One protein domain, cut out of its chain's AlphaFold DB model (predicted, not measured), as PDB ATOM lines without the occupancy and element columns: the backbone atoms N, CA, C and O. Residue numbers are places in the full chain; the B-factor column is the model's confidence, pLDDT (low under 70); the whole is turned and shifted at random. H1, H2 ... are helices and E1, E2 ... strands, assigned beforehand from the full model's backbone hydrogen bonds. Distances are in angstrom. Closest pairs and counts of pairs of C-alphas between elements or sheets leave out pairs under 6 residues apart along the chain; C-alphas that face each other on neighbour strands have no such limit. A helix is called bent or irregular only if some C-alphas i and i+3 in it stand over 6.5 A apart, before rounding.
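What this domain is: This is residues 151 to 252 of the 324 residues of an uncharacterized protein of Fusarium sp. AF-8 (UniProt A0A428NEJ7). Little regular structure is here: a small, strongly twisted antiparallel sheet, E1 - E3 - E2, stands at one side of a rounded body made mostly of loops, with helix H2 among them. The 102 printed residues include E1 H1 H2 H3 E2 E3, in that order; the class is mixed, with 37 residues in named elements. It is compact, radius of gyration of the C-alphas 12.7 A, spanning 34 by 30 by 25 A.

Where its parts are: Find C-alpha 154 at (27.865, 42.156, 40.699); from there E1 runs 18.3 A to residue 160. E3, residues 245 to 250, runs 16.1 A to (31.625, 46.297, 43.066); E2, residues 236 to 242, 16.7 A. H2, residues 203 to 211, 13.4 A, is irregular: C-alphas 204 and 207 are 7.7 A apart. H1 is residues 162 to 165, 4.8 A; H3 is 230 to 233, 5.4 A.

How they stand to each other: Look at inner strand E3: N 157 of E1 and O 246 are within hydrogen-bond range, 2.8 A, as are N 247 and O 240 of E2, 2.9 A. E2 and E3 form a hairpin. H1 and H2 are close but not clearly touching, closest C-alphas Glu 162 and Gln 210, 7.6 A. H2 has 3 of 5 O i to N i+4 pairs within range; H1 and H3 are too short for one.

The domain as a whole: The printed part has no cut; residues 166 to 202 and 212 to 229 are long links. Residues 151 to 152, 161 to 169 and 252 have pLDDT under 70.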
ATOM      1  N   VAL A 151      34.473  36.661  45.394       56.53
ATOM      2  CA  VAL A 151      33.476  37.701  45.692       56.53
ATOM      3  C   VAL A 151      32.745  38.080  44.402       56.53
ATOM      4  O   VAL A 151      33.410  38.433  43.422       56.53
ATOM      5  N   PRO A 152      31.399  38.059  44.374       65.19
ATOM      6  CA  PRO A 152      30.642  38.468  43.199       65.19
ATOM      7  C   PRO A 152      31.044  39.879  42.769       65.19
ATOM      8  O   PRO A 152      31.029  40.818  43.559       65.19
ATOM      9  N   LYS A 153      31.395  40.063  41.496       74.88
ATOM     10  CA  LYS A 153      31.627  41.411  40.952       74.88
ATOM     11  C   LYS A 153      30.334  42.232  40.886       74.88
ATOM     12  O   LYS A 153      30.385  43.459  40.896       74.88
ATOM     13  N   PHE A 154      29.185  41.557  40.860       80.00
ATOM     14  CA  PHE A 154      27.865  42.156  40.699       80.00
ATOM     15  C   PHE A 154      26.915  41.672  41.780       80.00
ATOM     16  O   PHE A 154      26.932  40.498  42.147       80.00
ATOM     17  N   LEU A 155      26.029  42.565  42.201       81.94
ATOM     18  CA  LEU A 155      24.822  42.222  42.934       81.94
ATOM     19  C   LEU A 155      23.620  42.639  42.094       81.94
ATOM     20  O   LEU A 155      23.555  43.761  41.590       81.94
ATOM     21  N   VAL A 156      22.668  41.724  41.938       83.06
ATOM     22  CA  VAL A 156      21.381  42.010  41.308       83.06
ATOM     23  C   VAL A 156      20.350  42.130  42.414       83.06
ATOM     24  O   VAL A 156      20.121  41.189  43.168       83.06
ATOM     25  N   VAL A 157      19.736  43.302  42.503       82.06
ATOM     26  CA  VAL A 157      18.727  43.627  43.506       82.06
ATOM     27  C   VAL A 157      17.408  43.820  42.786       82.06
ATOM     28  O   VAL A 157      17.274  44.737  41.978       82.06
ATOM     29  N   SER A 158      16.414  42.980  43.055       82.31
ATOM     30  CA  SER A 158      15.059  43.277  42.594       82.31
ATOM     31  C   SER A 158      14.554  44.492  43.354       82.31
ATOM     32  O   SER A 158      14.504  44.479  44.580       82.31
ATOM     33  N   ALA A 159      14.222  45.557  42.630       80.56
ATOM     34  CA  ALA A 159      13.959  46.858  43.216       80.56
ATOM     35  C   ALA A 159      12.914  47.686  42.469       80.56
ATOM     36  O   ALA A 159      12.815  47.698  41.232       80.56
ATOM     37  N   GLU A 160      12.134  48.423  43.244       76.56
ATOM     38  CA  GLU A 160      11.263  49.479  42.747       76.56
ATOM     39  C   GLU A 160      12.034  50.791  42.617       76.56
ATOM     40  O   GLU A 160      13.118  50.944  43.171       76.56
ATOM     41  N   GLY A 161      11.515  51.704  41.793       69.19
ATOM     42  CA  GLY A 161      12.132  53.018  41.612       69.19
ATOM     43  C   GLY A 161      11.294  54.066  42.300       69.19
ATOM     44  O   GLY A 161      10.102  53.839  42.511       69.19
ATOM     45  N   GLU A 162      11.888  55.222  42.557       62.88
ATOM     46  CA  GLU A 162      11.296  56.312  43.336       62.88
ATOM     47  C   GLU A 162       9.868  56.693  42.934       62.88
ATOM     48  O   GLU A 162       9.033  56.944  43.802       62.88
ATOM     49  N   ARG A 163       9.554  56.702  41.628       60.91
ATOM     50  CA  ARG A 163       8.202  57.059  41.154       60.91
ATOM     51  C   ARG A 163       7.117  56.105  41.652       60.91
ATOM     52  O   ARG A 163       5.993  56.552  41.820       60.91
ATOM     53  N   ASN A 164       7.466  54.846  41.902       57.06
ATOM     54  CA  ASN A 164       6.546  53.842  42.434       57.06
ATOM     55  C   ASN A 164       6.688  53.686  43.956       57.06
ATOM     56  O   ASN A 164       5.749  53.252  44.599       57.06
ATOM     57  N   ALA A 165       7.836  54.050  44.541       57.88
ATOM     58  CA  ALA A 165       8.056  53.951  45.985       57.88
ATOM     59  C   ALA A 165       7.314  55.038  46.788       57.88
ATOM     60  O   ALA A 165       6.919  54.794  47.923       57.88
ATOM     61  N   ARG A 166       7.106  56.231  46.205       55.53
ATOM     62  CA  ARG A 166       6.319  57.316  46.831       55.53
ATOM     63  C   ARG A 166       4.822  57.032  46.893       55.53
ATOM     64  O   ARG A 166       4.131  57.587  47.743       55.53
ATOM     65  N   GLU A 167       4.317  56.204  45.990       65.06
ATOM     66  CA  GLU A 167       2.953  55.704  46.059       65.06
ATOM     67  C   GLU A 167       2.987  54.555  47.065       65.06
ATOM     68  O   GLU A 167       3.375  53.459  46.688       65.06
ATOM     69  N   MET A 168       2.736  54.864  48.350       57.81
ATOM     70  CA  MET A 168       2.846  53.966  49.514       57.81
ATOM     71  C   MET A 168       2.487  52.519  49.160       57.81
ATOM     72  O   MET A 168       1.333  52.097  49.263       57.81
ATOM     73  N   GLN A 169       3.490  51.757  48.731       65.75
ATOM     74  CA  GLN A 169       3.343  50.329  48.557       65.75
ATOM     75  C   GLN A 169       3.042  49.780  49.949       65.75
ATOM     76  O   GLN A 169       3.692  50.202  50.913       65.75
ATOM     77  N   PRO A 170       2.044  48.893  50.081       72.12
ATOM     78  CA  PRO A 170       1.761  48.275  51.362       72.12
ATOM     79  C   PRO A 170       3.060  47.682  51.899       72.12
ATOM     80  O   PRO A 170       3.810  47.045  51.152       72.12
ATOM     81  N   THR A 171       3.335  47.930  53.180       77.69
ATOM     82  CA  THR A 171       4.496  47.364  53.864       77.69
ATOM     83  C   THR A 171       4.552  45.874  53.543       77.69
ATOM     84  O   THR A 171       3.537  45.179  53.693       77.69
ATOM     85  N   PRO A 172       5.686  45.374  53.016       82.38
ATOM     86  CA  PRO A 172       5.745  44.001  52.557       82.38
ATOM     87  C   PRO A 172       5.387  43.076  53.722       82.38
ATOM     88  O   PRO A 172       5.864  43.294  54.841       82.38
ATOM     89  N   PRO A 173       4.543  42.053  53.487       85.00
ATOM     90  CA  PRO A 173       4.131  41.162  54.554       85.00
ATOM     91  C   PRO A 173       5.365  40.504  55.167       85.00
ATOM     92  O   PRO A 173       6.290  40.062  54.469       85.00
ATOM     93  N   PHE A 174       5.370  40.469  56.494       84.25
ATOM     94  CA  PHE A 174       6.414  39.816  57.258       84.25
ATOM     95  C   PHE A 174       6.439  38.314  56.932       84.25
ATOM     96  O   PHE A 174       5.387  37.675  56.865       84.25
ATOM     97  N   ASN A 175       7.633  37.755  56.718       92.19
ATOM     98  CA  ASN A 175       7.817  36.323  56.513       92.19
ATOM     99  C   ASN A 175       8.504  35.731  57.751       92.19
ATOM    100  O   ASN A 175       9.602  36.147  58.112       92.19
ATOM    101  N   ASN A 176       7.863  34.751  58.392       93.25
ATOM    102  CA  ASN A 176       8.390  34.098  59.594       93.25
ATOM    103  C   ASN A 176       9.740  33.401  59.360       93.25
ATOM    104  O   ASN A 176      10.494  33.241  60.315       93.25
ATOM    105  N   ASP A 177      10.043  33.040  58.112       96.69
ATOM    106  CA  ASP A 177      11.286  32.371  57.720       96.69
ATOM    107  C   ASP A 177      12.441  33.349  57.435       96.69
ATOM    108  O   ASP A 177      13.524  32.930  57.013       96.69
ATOM    109  N   ASP A 178      12.229  34.656  57.612       96.31
ATOM    110  CA  ASP A 178      13.309  35.634  57.517       96.31
ATOM    111  C   ASP A 178      14.302  35.516  58.664       96.31
ATOM    112  O   ASP A 178      13.951  35.245  59.815       96.31
ATOM    113  N   HIS A 179      15.548  35.862  58.355       97.06
ATOM    114  CA  HIS A 179      16.565  36.104  59.356       97.06
ATOM    115  C   HIS A 179      16.100  37.182  60.344       97.06
ATOM    116  O   HIS A 179      15.525  38.198  59.946       97.06
ATOM    117  N   ALA A 180      16.388  36.993  61.635       96.44
ATOM    118  CA  ALA A 180      15.954  37.913  62.687       96.44
ATOM    119  C   ALA A 180      16.420  39.358  62.428       96.44
ATOM    120  O   ALA A 180      15.627  40.286  62.576       96.44
ATOM    121  N   GLN A 181      17.650  39.529  61.929       95.94
ATOM    122  CA  GLN A 181      18.220  40.833  61.557       95.94
ATOM    123  C   GLN A 181      17.455  41.556  60.440       95.94
ATOM    124  O   GLN A 181      17.538  42.773  60.345       95.94
ATOM    125  N   ALA A 182      16.686  40.858  59.597       95.25
ATOM    126  CA  ALA A 182      15.905  41.512  58.545       95.25
ATOM    127  C   ALA A 182      14.721  42.325  59.103       95.25
ATOM    128  O   ALA A 182      14.128  43.127  58.379       95.25
ATOM    129  N   ARG A 183      14.379  42.136  60.386       93.81
ATOM    130  CA  ARG A 183      13.316  42.870  61.076       93.81
ATOM    131  C   ARG A 183      13.829  44.246  61.520       93.81
ATOM    132  O   ARG A 183      14.817  44.277  62.246       93.81
ATOM    133  N   PRO A 184      13.133  45.351  61.196       94.31
ATOM    134  CA  PRO A 184      13.563  46.699  61.574       94.31
ATOM    135  C   PRO A 184      13.771  46.908  63.079       94.31
ATOM    136  O   PRO A 184      14.641  47.664  63.472       94.31
ATOM    137  N   GLY A 185      13.003  46.214  63.926       93.81
ATOM    138  CA  GLY A 185      13.144  46.308  65.384       93.81
ATOM    139  C   GLY A 185      14.248  45.435  65.992       93.81
ATOM    140  O   GLY A 185      14.353  45.368  67.212       93.81
ATOM    141  N   HIS A 186      15.020  44.699  65.187       96.81
ATOM    142  CA  HIS A 186      16.123  43.890  65.702       96.81
ATOM    143  C   HIS A 186      17.340  44.784  66.010       96.81
ATOM    144  O   HIS A 186      17.678  45.611  65.168       96.81
ATOM    145  N   PRO A 187      18.053  44.603  67.141       97.00
ATOM    146  CA  PRO A 187      19.195  45.456  67.503       97.00
ATOM    147  C   PRO A 187      20.302  45.513  66.441       97.00
ATOM    148  O   PRO A 187      20.909  46.551  66.220       97.00
ATOM    149  N   GLU A 188      20.535  44.401  65.749       97.19
ATOM    150  CA  GLU A 188      21.546  44.291  64.685       97.19
ATOM    151  C   GLU A 188      20.992  44.634  63.285       97.19
ATOM    152  O   GLU A 188      21.611  44.313  62.274       97.19
ATOM    153  N   HIS A 189      19.794  45.230  63.179       97.31
ATOM    154  CA  HIS A 189      19.234  45.618  61.877       97.31
ATOM    155  C   HIS A 189      20.081  46.691  61.189       97.31
ATOM    156  O   HIS A 189      20.258  46.630  59.978       97.31
ATOM    157  N   GLN A 190      20.629  47.634  61.959       96.69
ATOM    158  CA  GLN A 190      21.499  48.712  61.471       96.69
ATOM    159  C   GLN A 190      22.787  48.198  60.800       96.69
ATOM    160  O   GLN A 190      23.350  48.858  59.931       96.69
ATOM    161  N   ASP A 191      23.257  47.007  61.188       96.12
ATOM    162  CA  ASP A 191      24.477  46.404  60.640       96.12
ATOM    163  C   ASP A 191      24.206  45.663  59.325       96.12
ATOM    164  O   ASP A 191      25.131  45.320  58.581       96.12
ATOM    165  N   MET A 192      22.932  45.434  58.998       96.56
ATOM    166  CA  MET A 192      22.510  44.829  57.747       96.56
ATOM    167  C   MET A 192      22.739  45.780  56.565       96.56
ATOM    168  O   MET A 192      22.714  46.997  56.667       96.56
ATOM    169  N   SER A 193      22.940  45.225  55.376       96.44
ATOM    170  CA  SER A 193      22.916  46.007  54.149       96.44
ATOM    171  C   SER A 193      21.513  46.529  53.836       96.44
ATOM    172  O   SER A 193      20.542  45.762  53.783       96.44
ATOM    173  N   TRP A 194      21.441  47.799  53.429       95.75
ATOM    174  CA  TRP A 194      20.233  48.412  52.873       95.75
ATOM    175  C   TRP A 194      19.614  47.604  51.718       95.75
ATOM    176  O   TRP A 194      18.401  47.666  51.529       95.75
ATOM    177  N   ILE A 195      20.412  46.812  50.984       95.50
ATOM    178  CA  ILE A 195      19.984  45.948  49.867       95.50
ATOM    179  C   ILE A 195      19.084  44.796  50.329       95.50
ATOM    180  O   ILE A 195      18.254  44.313  49.560       95.50
ATOM    181  N   ASN A 196      19.236  44.337  51.571       95.88
ATOM    182  CA  ASN A 196      18.404  43.280  52.143       95.88
ATOM    183  C   ASN A 196      17.179  43.825  52.881       95.88
ATOM    184  O   ASN A 196      16.242  43.071  53.144       95.88
ATOM    185  N   CYS A 197      17.155  45.124  53.191       95.75
ATOM    186  CA  CYS A 197      16.025  45.751  53.854       95.75
ATOM    187  C   CYS A 197      14.872  45.971  52.860       95.75
ATOM    188  O   CYS A 197      14.889  46.895  52.045       95.75
ATOM    189  N   ILE A 198      13.832  45.142  52.954       95.12
ATOM    190  CA  ILE A 198      12.644  45.230  52.085       95.12
ATOM    191  C   ILE A 198      11.644  46.316  52.517       95.12
ATOM    192  O   ILE A 198      10.741  46.658  51.762       95.12
ATOM    193  N   TYR A 199      11.787  46.869  53.722       93.62
ATOM    194  CA  TYR A 199      10.895  47.897  54.262       93.62
ATOM    195  C   TYR A 199      11.240  49.263  53.669       93.62
ATOM    196  O   TYR A 199      12.321  49.796  53.923       93.62
ATOM    197  N   HIS A 200      10.367  49.814  52.828       91.81
ATOM    198  CA  HIS A 200      10.657  51.042  52.078       91.81
ATOM    199  C   HIS A 200      10.873  52.270  52.974       91.81
ATOM    200  O   HIS A 200      11.627  53.159  52.598       91.81
ATOM    201  N   ASP A 201      10.244  52.285  54.145       91.19
ATOM    202  CA  ASP A 201      10.207  53.350  55.148       91.19
ATOM    203  C   ASP A 201      11.125  53.095  56.355       91.19
ATOM    204  O   ASP A 201      11.046  53.800  57.353       91.19
ATOM    205  N   CYS A 202      12.006  52.095  56.279       94.19
ATOM    206  CA  CYS A 202      12.979  51.837  57.336       94.19
ATOM    207  C   CYS A 202      13.955  53.012  57.470       94.19
ATOM    208  O   CYS A 202      14.774  53.225  56.576       94.19
ATOM    209  N   GLU A 203      13.870  53.728  58.592       95.12
ATOM    210  CA  GLU A 203      14.660  54.931  58.885       95.12
ATOM    211  C   GLU A 203      16.168  54.675  58.773       95.12
ATOM    212  O   GLU A 203      16.857  55.442  58.106       95.12
ATOM    213  N   GLU A 204      16.640  53.535  59.291       96.81
ATOM    214  CA  GLU A 204      18.054  53.117  59.259       96.81
ATOM    215  C   GLU A 204      18.653  53.034  57.849       96.81
ATOM    216  O   GLU A 204      19.854  53.183  57.670       96.81
ATOM    217  N   HIS A 205      17.830  52.759  56.833       96.50
ATOM    218  CA  HIS A 205      18.299  52.481  55.471       96.50
ATOM    219  C   HIS A 205      17.684  53.405  54.415       96.50
ATOM    220  O   HIS A 205      17.880  53.194  53.211       96.50
ATOM    221  N   LEU A 206      16.862  54.372  54.829       93.75
ATOM    222  CA  LEU A 206      16.094  55.204  53.909       93.75
ATOM    223  C   LEU A 206      17.013  56.109  53.085       93.75
ATOM    224  O   LEU A 206      16.810  56.241  51.876       93.75
ATOM    225  N   GLU A 207      18.034  56.690  53.718       94.12
ATOM    226  CA  GLU A 207      18.999  57.564  53.048       94.12
ATOM    227  C   GLU A 207      19.747  56.811  51.940       94.12
ATOM    228  O   GLU A 207      19.797  57.278  50.801       94.12
ATOM    229  N   GLU A 208      20.266  55.609  52.214       92.81
ATOM    230  CA  GLU A 208      20.937  54.779  51.213       92.81
ATOM    231  C   GLU A 208      20.002  54.411  50.063       92.81
ATOM    232  O   GLU A 208      20.382  54.538  48.895       92.81
ATOM    233  N   LYS A 209      18.774  53.974  50.366       93.12
ATOM    234  CA  LYS A 209      17.793  53.593  49.338       93.12
ATOM    235  C   LYS A 209      17.464  54.756  48.413       93.12
ATOM    236  O   LYS A 209      17.393  54.552  47.201       93.12
ATOM    237  N   GLN A 210      17.318  55.963  48.960       90.69
ATOM    238  CA  GLN A 210      17.105  57.189  48.187       90.69
ATOM    239  C   GLN A 210      18.352  57.571  47.386       90.69
ATOM    240  O   GLN A 210      18.273  57.787  46.179       90.69
ATOM    241  N   ARG A 211      19.534  57.559  48.010       89.56
ATOM    242  CA  ARG A 211      20.815  57.840  47.341       89.56
ATOM    243  C   ARG A 211      21.048  56.922  46.142       89.56
ATOM    244  O   ARG A 211      21.599  57.342  45.124       89.56
ATOM    245  N   HIS A 212      20.631  55.664  46.255       87.62
ATOM    246  CA  HIS A 212      20.724  54.678  45.187       87.62
ATOM    247  C   HIS A 212      19.455  54.581  44.327       87.62
ATOM    248  O   HIS A 212      19.463  53.780  43.393       87.62
ATOM    249  N   ASP A 213      18.392  55.350  44.601       89.50
ATOM    250  CA  ASP A 213      17.048  55.236  43.998       89.50
ATOM    251  C   ASP A 213      16.708  53.759  43.702       89.50
ATOM    252  O   ASP A 213      16.585  53.302  42.563       89.50
ATOM    253  N   THR A 214      16.774  52.956  44.766       89.94
ATOM    254  CA  THR A 214      16.637  51.498  44.730       89.94
ATOM    255  C   THR A 214      15.956  51.051  46.014       89.94
ATOM    256  O   THR A 214      16.540  51.138  47.089       89.94
ATOM    257  N   PHE A 215      14.737  50.531  45.885       92.19
ATOM    258  CA  PHE A 215      13.947  50.010  47.000       92.19
ATOM    259  C   PHE A 215      13.837  48.490  46.874       92.19
ATOM    260  O   PHE A 215      13.090  48.022  46.008       92.19
ATOM    261  N   PRO A 216      14.627  47.714  47.642       93.19
ATOM    262  CA  PRO A 216      14.685  46.268  47.485       93.19
ATOM    263  C   PRO A 216      13.358  45.583  47.782       93.19
ATOM    264  O   PRO A 216      12.616  45.972  48.678       93.19
ATOM    265  N   ARG A 217      13.099  44.497  47.061       92.00
ATOM    266  CA  ARG A 217      11.920  43.646  47.219       92.00
ATOM    267  C   ARG A 217      12.312  42.180  47.167       92.00
ATOM    268  O   ARG A 217      13.339  41.805  46.598       92.00
ATOM    269  N   ARG A 218      11.461  41.335  47.747       91.19
ATOM    270  CA  ARG A 218      11.669  39.887  47.733       91.19
ATOM    271  C   ARG A 218      11.661  39.348  46.315       91.19
ATOM    272  O   ARG A 218      10.754  39.618  45.531       91.19
ATOM    273  N   ILE A 219      12.624  38.485  46.037       86.31
ATOM    274  CA  ILE A 219      12.696  37.752  44.781       86.31
ATOM    275  C   ILE A 219      11.756  36.549  44.893       86.31
ATOM    276  O   ILE A 219      12.014  35.624  45.664       86.31
ATOM    277  N   HIS A 220      10.642  36.574  44.156       87.38
ATOM    278  CA  HIS A 220       9.628  35.506  44.139       87.38
ATOM    279  C   HIS A 220       9.102  35.111  45.533       87.38
ATOM    280  O   HIS A 220       8.900  33.935  45.817       87.38
ATOM    281  N   GLY A 221       8.938  36.088  46.434       87.69
ATOM    282  CA  GLY A 221       8.430  35.849  47.792       87.69
ATOM    283  C   GLY A 221       9.375  35.073  48.719       87.69
ATOM    284  O   GLY A 221       8.987  34.754  49.841       87.69
ATOM    285  N   LYS A 222      10.612  34.785  48.293       92.25
ATOM    286  CA  LYS A 222      11.577  34.033  49.103       92.25
ATOM    287  C   LYS A 222      11.972  34.796  50.384       92.25
ATOM    288  O   LYS A 222      12.051  36.033  50.360       92.25
ATOM    289  N   PRO A 223      12.225  34.077  51.493       95.19
ATOM    290  CA  PRO A 223      12.706  34.680  52.730       95.19
ATOM    291  C   PRO A 223      14.139  35.208  52.594       95.19
ATOM    292  O   PRO A 223      14.934  34.708  51.794       95.19
ATOM    293  N   VAL A 224      14.476  36.213  53.400       94.56
ATOM    294  CA  VAL A 224      15.830  36.766  53.510       94.56
ATOM    295  C   VAL A 224      16.568  35.987  54.596       94.56
ATOM    296  O   VAL A 224      16.520  36.360  55.759       94.56
ATOM    297  N   GLN A 225      17.213  34.875  54.237       94.75
ATOM    298  CA  GLN A 225      17.837  33.974  55.222       94.75
ATOM    299  C   GLN A 225      19.255  34.377  55.632       94.75
ATOM    300  O   GLN A 225      19.633  34.178  56.776       94.75
ATOM    301  N   ASN A 226      20.029  34.947  54.708       94.44
ATOM    302  CA  ASN A 226      21.423  35.334  54.932       94.44
ATOM    303  C   ASN A 226      21.609  36.778  54.460       94.44
ATOM    304  O   ASN A 226      22.032  36.994  53.318       94.44
ATOM    305  N   PRO A 227      21.185  37.765  55.263       95.00
ATOM    306  CA  PRO A 227      21.344  39.155  54.886       95.00
ATOM    307  C   PRO A 227      22.832  39.515  54.784       95.00
ATOM    308  O   PRO A 227      23.644  39.095  55.610       95.00
ATOM    309  N   TYR A 228      23.191  40.295  53.764       94.50
ATOM    310  CA  TYR A 228      24.518  40.894  53.687       94.50
ATOM    311  C   TYR A 228      24.678  41.910  54.813       94.50
ATOM    312  O   TYR A 228      23.713  42.585  55.171       94.50
ATOM    313  N   GLN A 229      25.895  42.070  55.318       94.56
ATOM    314  CA  GLN A 229      26.212  43.160  56.235       94.56
ATOM    315  C   GLN A 229      26.432  44.460  55.446       94.56
ATOM    316  O   GLN A 229      26.785  44.443  54.259       94.56
ATOM    317  N   ALA A 230      26.272  45.616  56.087       91.50
ATOM    318  CA  ALA A 230      26.509  46.923  55.480       91.50
ATOM    319  C   ALA A 230      27.917  46.993  54.863       91.50
ATOM    320  O   ALA A 230      28.077  47.334  53.686       91.50
ATOM    321  N   LEU A 231      28.925  46.514  55.602       86.44
ATOM    322  CA  LEU A 231      30.322  46.416  55.159       86.44
ATOM    323  C   LEU A 231      30.523  45.512  53.933       86.44
ATOM    324  O   LEU A 231      31.453  45.721  53.146       86.44
ATOM    325  N   ASP A 232      29.659  44.514  53.734       87.06
ATOM    326  CA  ASP A 232      29.733  43.652  52.557       87.06
ATOM    327  C   ASP A 232      29.373  44.402  51.284       87.06
ATOM    328  O   ASP A 232      29.957  44.144  50.230       87.06
ATOM    329  N   THR A 233      28.461  45.364  51.406       89.56
ATOM    330  CA  THR A 233      27.827  46.059  50.283       89.56
ATOM    331  C   THR A 233      28.305  47.495  50.084       89.56
ATOM    332  O   THR A 233      28.109  48.054  49.011       89.56
ATOM    333  N   GLU A 234      29.048  48.045  51.046       86.06
ATOM    334  CA  GLU A 234      29.733  49.339  50.957       86.06
ATOM    335  C   GLU A 234      30.527  49.562  49.647       86.06
ATOM    336  O   GLU A 234      30.501  50.678  49.121       86.06
ATOM    337  N   PRO A 235      31.244  48.571  49.066       83.19
ATOM    338  CA  PRO A 235      31.976  48.813  47.828       83.19
ATOM    339  C   PRO A 235      31.078  48.818  46.589       83.19
ATOM    340  O   PRO A 235      31.596  49.045  45.504       83.19
ATOM    341  N   TYR A 236      29.781  48.534  46.683       86.75
ATOM    342  CA  TYR A 236      28.927  48.422  45.508       86.75
ATOM    343  C   TYR A 236      28.293  49.762  45.151       86.75
ATOM    344  O   TYR A 236      27.719  50.459  45.983       86.75
ATOM    345  N   VAL A 237      28.369  50.107  43.870       85.50
ATOM    346  CA  VAL A 237      27.731  51.291  43.301       85.50
ATOM    347  C   VAL A 237      26.691  50.864  42.281       85.50
ATOM    348  O   VAL A 237      26.878  49.903  41.532       85.50
ATOM    349  N   ARG A 238      25.574  51.588  42.231       85.44
ATOM    350  CA  ARG A 238      24.555  51.368  41.206       85.44
ATOM    351  C   ARG A 238      25.116  51.747  39.843       85.44
ATOM    352  O   ARG A 238      25.454  52.908  39.637       85.44
ATOM    353  N   ILE A 239      25.135  50.800  38.906       85.50
ATOM    354  CA  ILE A 239      25.416  51.121  37.499       85.50
ATOM    355  C   ILE A 239      24.116  51.441  36.778       85.50
ATOM    356  O   ILE A 239      23.988  52.474  36.124       85.50
ATOM    357  N   ARG A 240      23.164  50.504  36.824       86.19
ATOM    358  CA  ARG A 240      22.051  50.498  35.877       86.19
ATOM    359  C   ARG A 240      20.841  49.772  36.438       86.19
ATOM    360  O   ARG A 240      20.956  48.883  37.276       86.19
ATOM    361  N   ARG A 241      19.681  50.130  35.899       85.81
ATOM    362  CA  ARG A 241      18.413  49.447  36.125       85.81
ATOM    363  C   ARG A 241      17.955  48.732  34.853       85.81
ATOM    364  O   ARG A 241      17.945  49.337  33.781       85.81
ATOM    365  N   ILE A 242      17.581  47.462  34.976       86.50
ATOM    366  CA  ILE A 242      17.009  46.632  33.910       86.50
ATOM    367  C   ILE A 242      15.632  46.162  34.375       86.50
ATOM    368  O   ILE A 242      15.507  45.252  35.194       86.50
ATOM    369  N   GLY A 243      14.585  46.824  33.876       87.94
ATOM    370  CA  GLY A 243      13.206  46.565  34.287       87.94
ATOM    371  C   GLY A 243      13.019  46.753  35.794       87.94
ATOM    372  O   GLY A 243      13.151  47.858  36.321       87.94
ATOM    373  N   GLN A 244      12.711  45.656  36.480       85.56
ATOM    374  CA  GLN A 244      12.491  45.605  37.923       85.56
ATOM    375  C   GLN A 244      13.755  45.329  38.741       85.56
ATOM    376  O   GLN A 244      13.664  45.253  39.961       85.56
ATOM    377  N   ASN A 245      14.912  45.189  38.099       87.56
ATOM    378  CA  ASN A 245      16.163  44.848  38.761       87.56
ATOM    379  C   ASN A 245      17.153  46.010  38.676       87.56
ATOM    380  O   ASN A 245      17.307  46.640  37.628       87.56
ATOM    381  N   THR A 246      17.850  46.266  39.770       89.06
ATOM    382  CA  THR A 246      19.001  47.158  39.843       89.06
ATOM    383  C   THR A 246      20.267  46.314  39.887       89.06
ATOM    384  O   THR A 246      20.373  45.376  40.673       89.06
ATOM    385  N   ILE A 247      21.235  46.655  39.040       88.75
ATOM    386  CA  ILE A 247      22.556  46.035  39.027       88.75
ATOM    387  C   ILE A 247      23.515  46.963  39.757       88.75
ATOM    388  O   ILE A 247      23.710  48.125  39.373       88.75
ATOM    389  N   LEU A 248      24.126  46.422  40.800       90.06
ATOM    390  CA  LEU A 248      25.192  47.063  41.540       90.06
ATOM    391  C   LEU A 248      26.510  46.402  41.151       90.06
ATOM    392  O   LEU A 248      26.622  45.178  41.166       90.06
ATOM    393  N   LEU A 249      27.508  47.205  40.807       86.94
ATOM    394  CA  LEU A 249      28.861  46.730  40.549       86.94
ATOM    395  C   LEU A 249      29.735  47.059  41.735       86.94
ATOM    396  O   LEU A 249      29.719  48.178  42.250       86.94
ATOM    397  N   ARG A 250      30.553  46.085  42.115       83.19
ATOM    398  CA  ARG A 250      31.625  46.297  43.066       83.19
ATOM    399  C   ARG A 250      32.614  47.299  42.479       83.19
ATOM    400  O   ARG A 250      33.320  47.027  41.515       83.19
ATOM    401  N   HIS A 251      32.672  48.471  43.079       76.38
ATOM    402  CA  HIS A 251      33.612  49.515  42.746       76.38
ATOM    403  C   HIS A 251      35.029  49.025  43.082       76.38
ATOM    404  O   HIS A 251      35.447  49.010  44.243       76.38
ATOM    405  N   GLU A 252      35.789  48.633  42.054       68.31
ATOM    406  CA  GLU A 252      37.159  48.090  42.164       68.31
ATOM    407  C   GLU A 252      38.157  49.058  42.830       68.31
ATOM    408  O   GLU A 252      39.296  48.714  43.147       68.31
TER     409      GLU A 252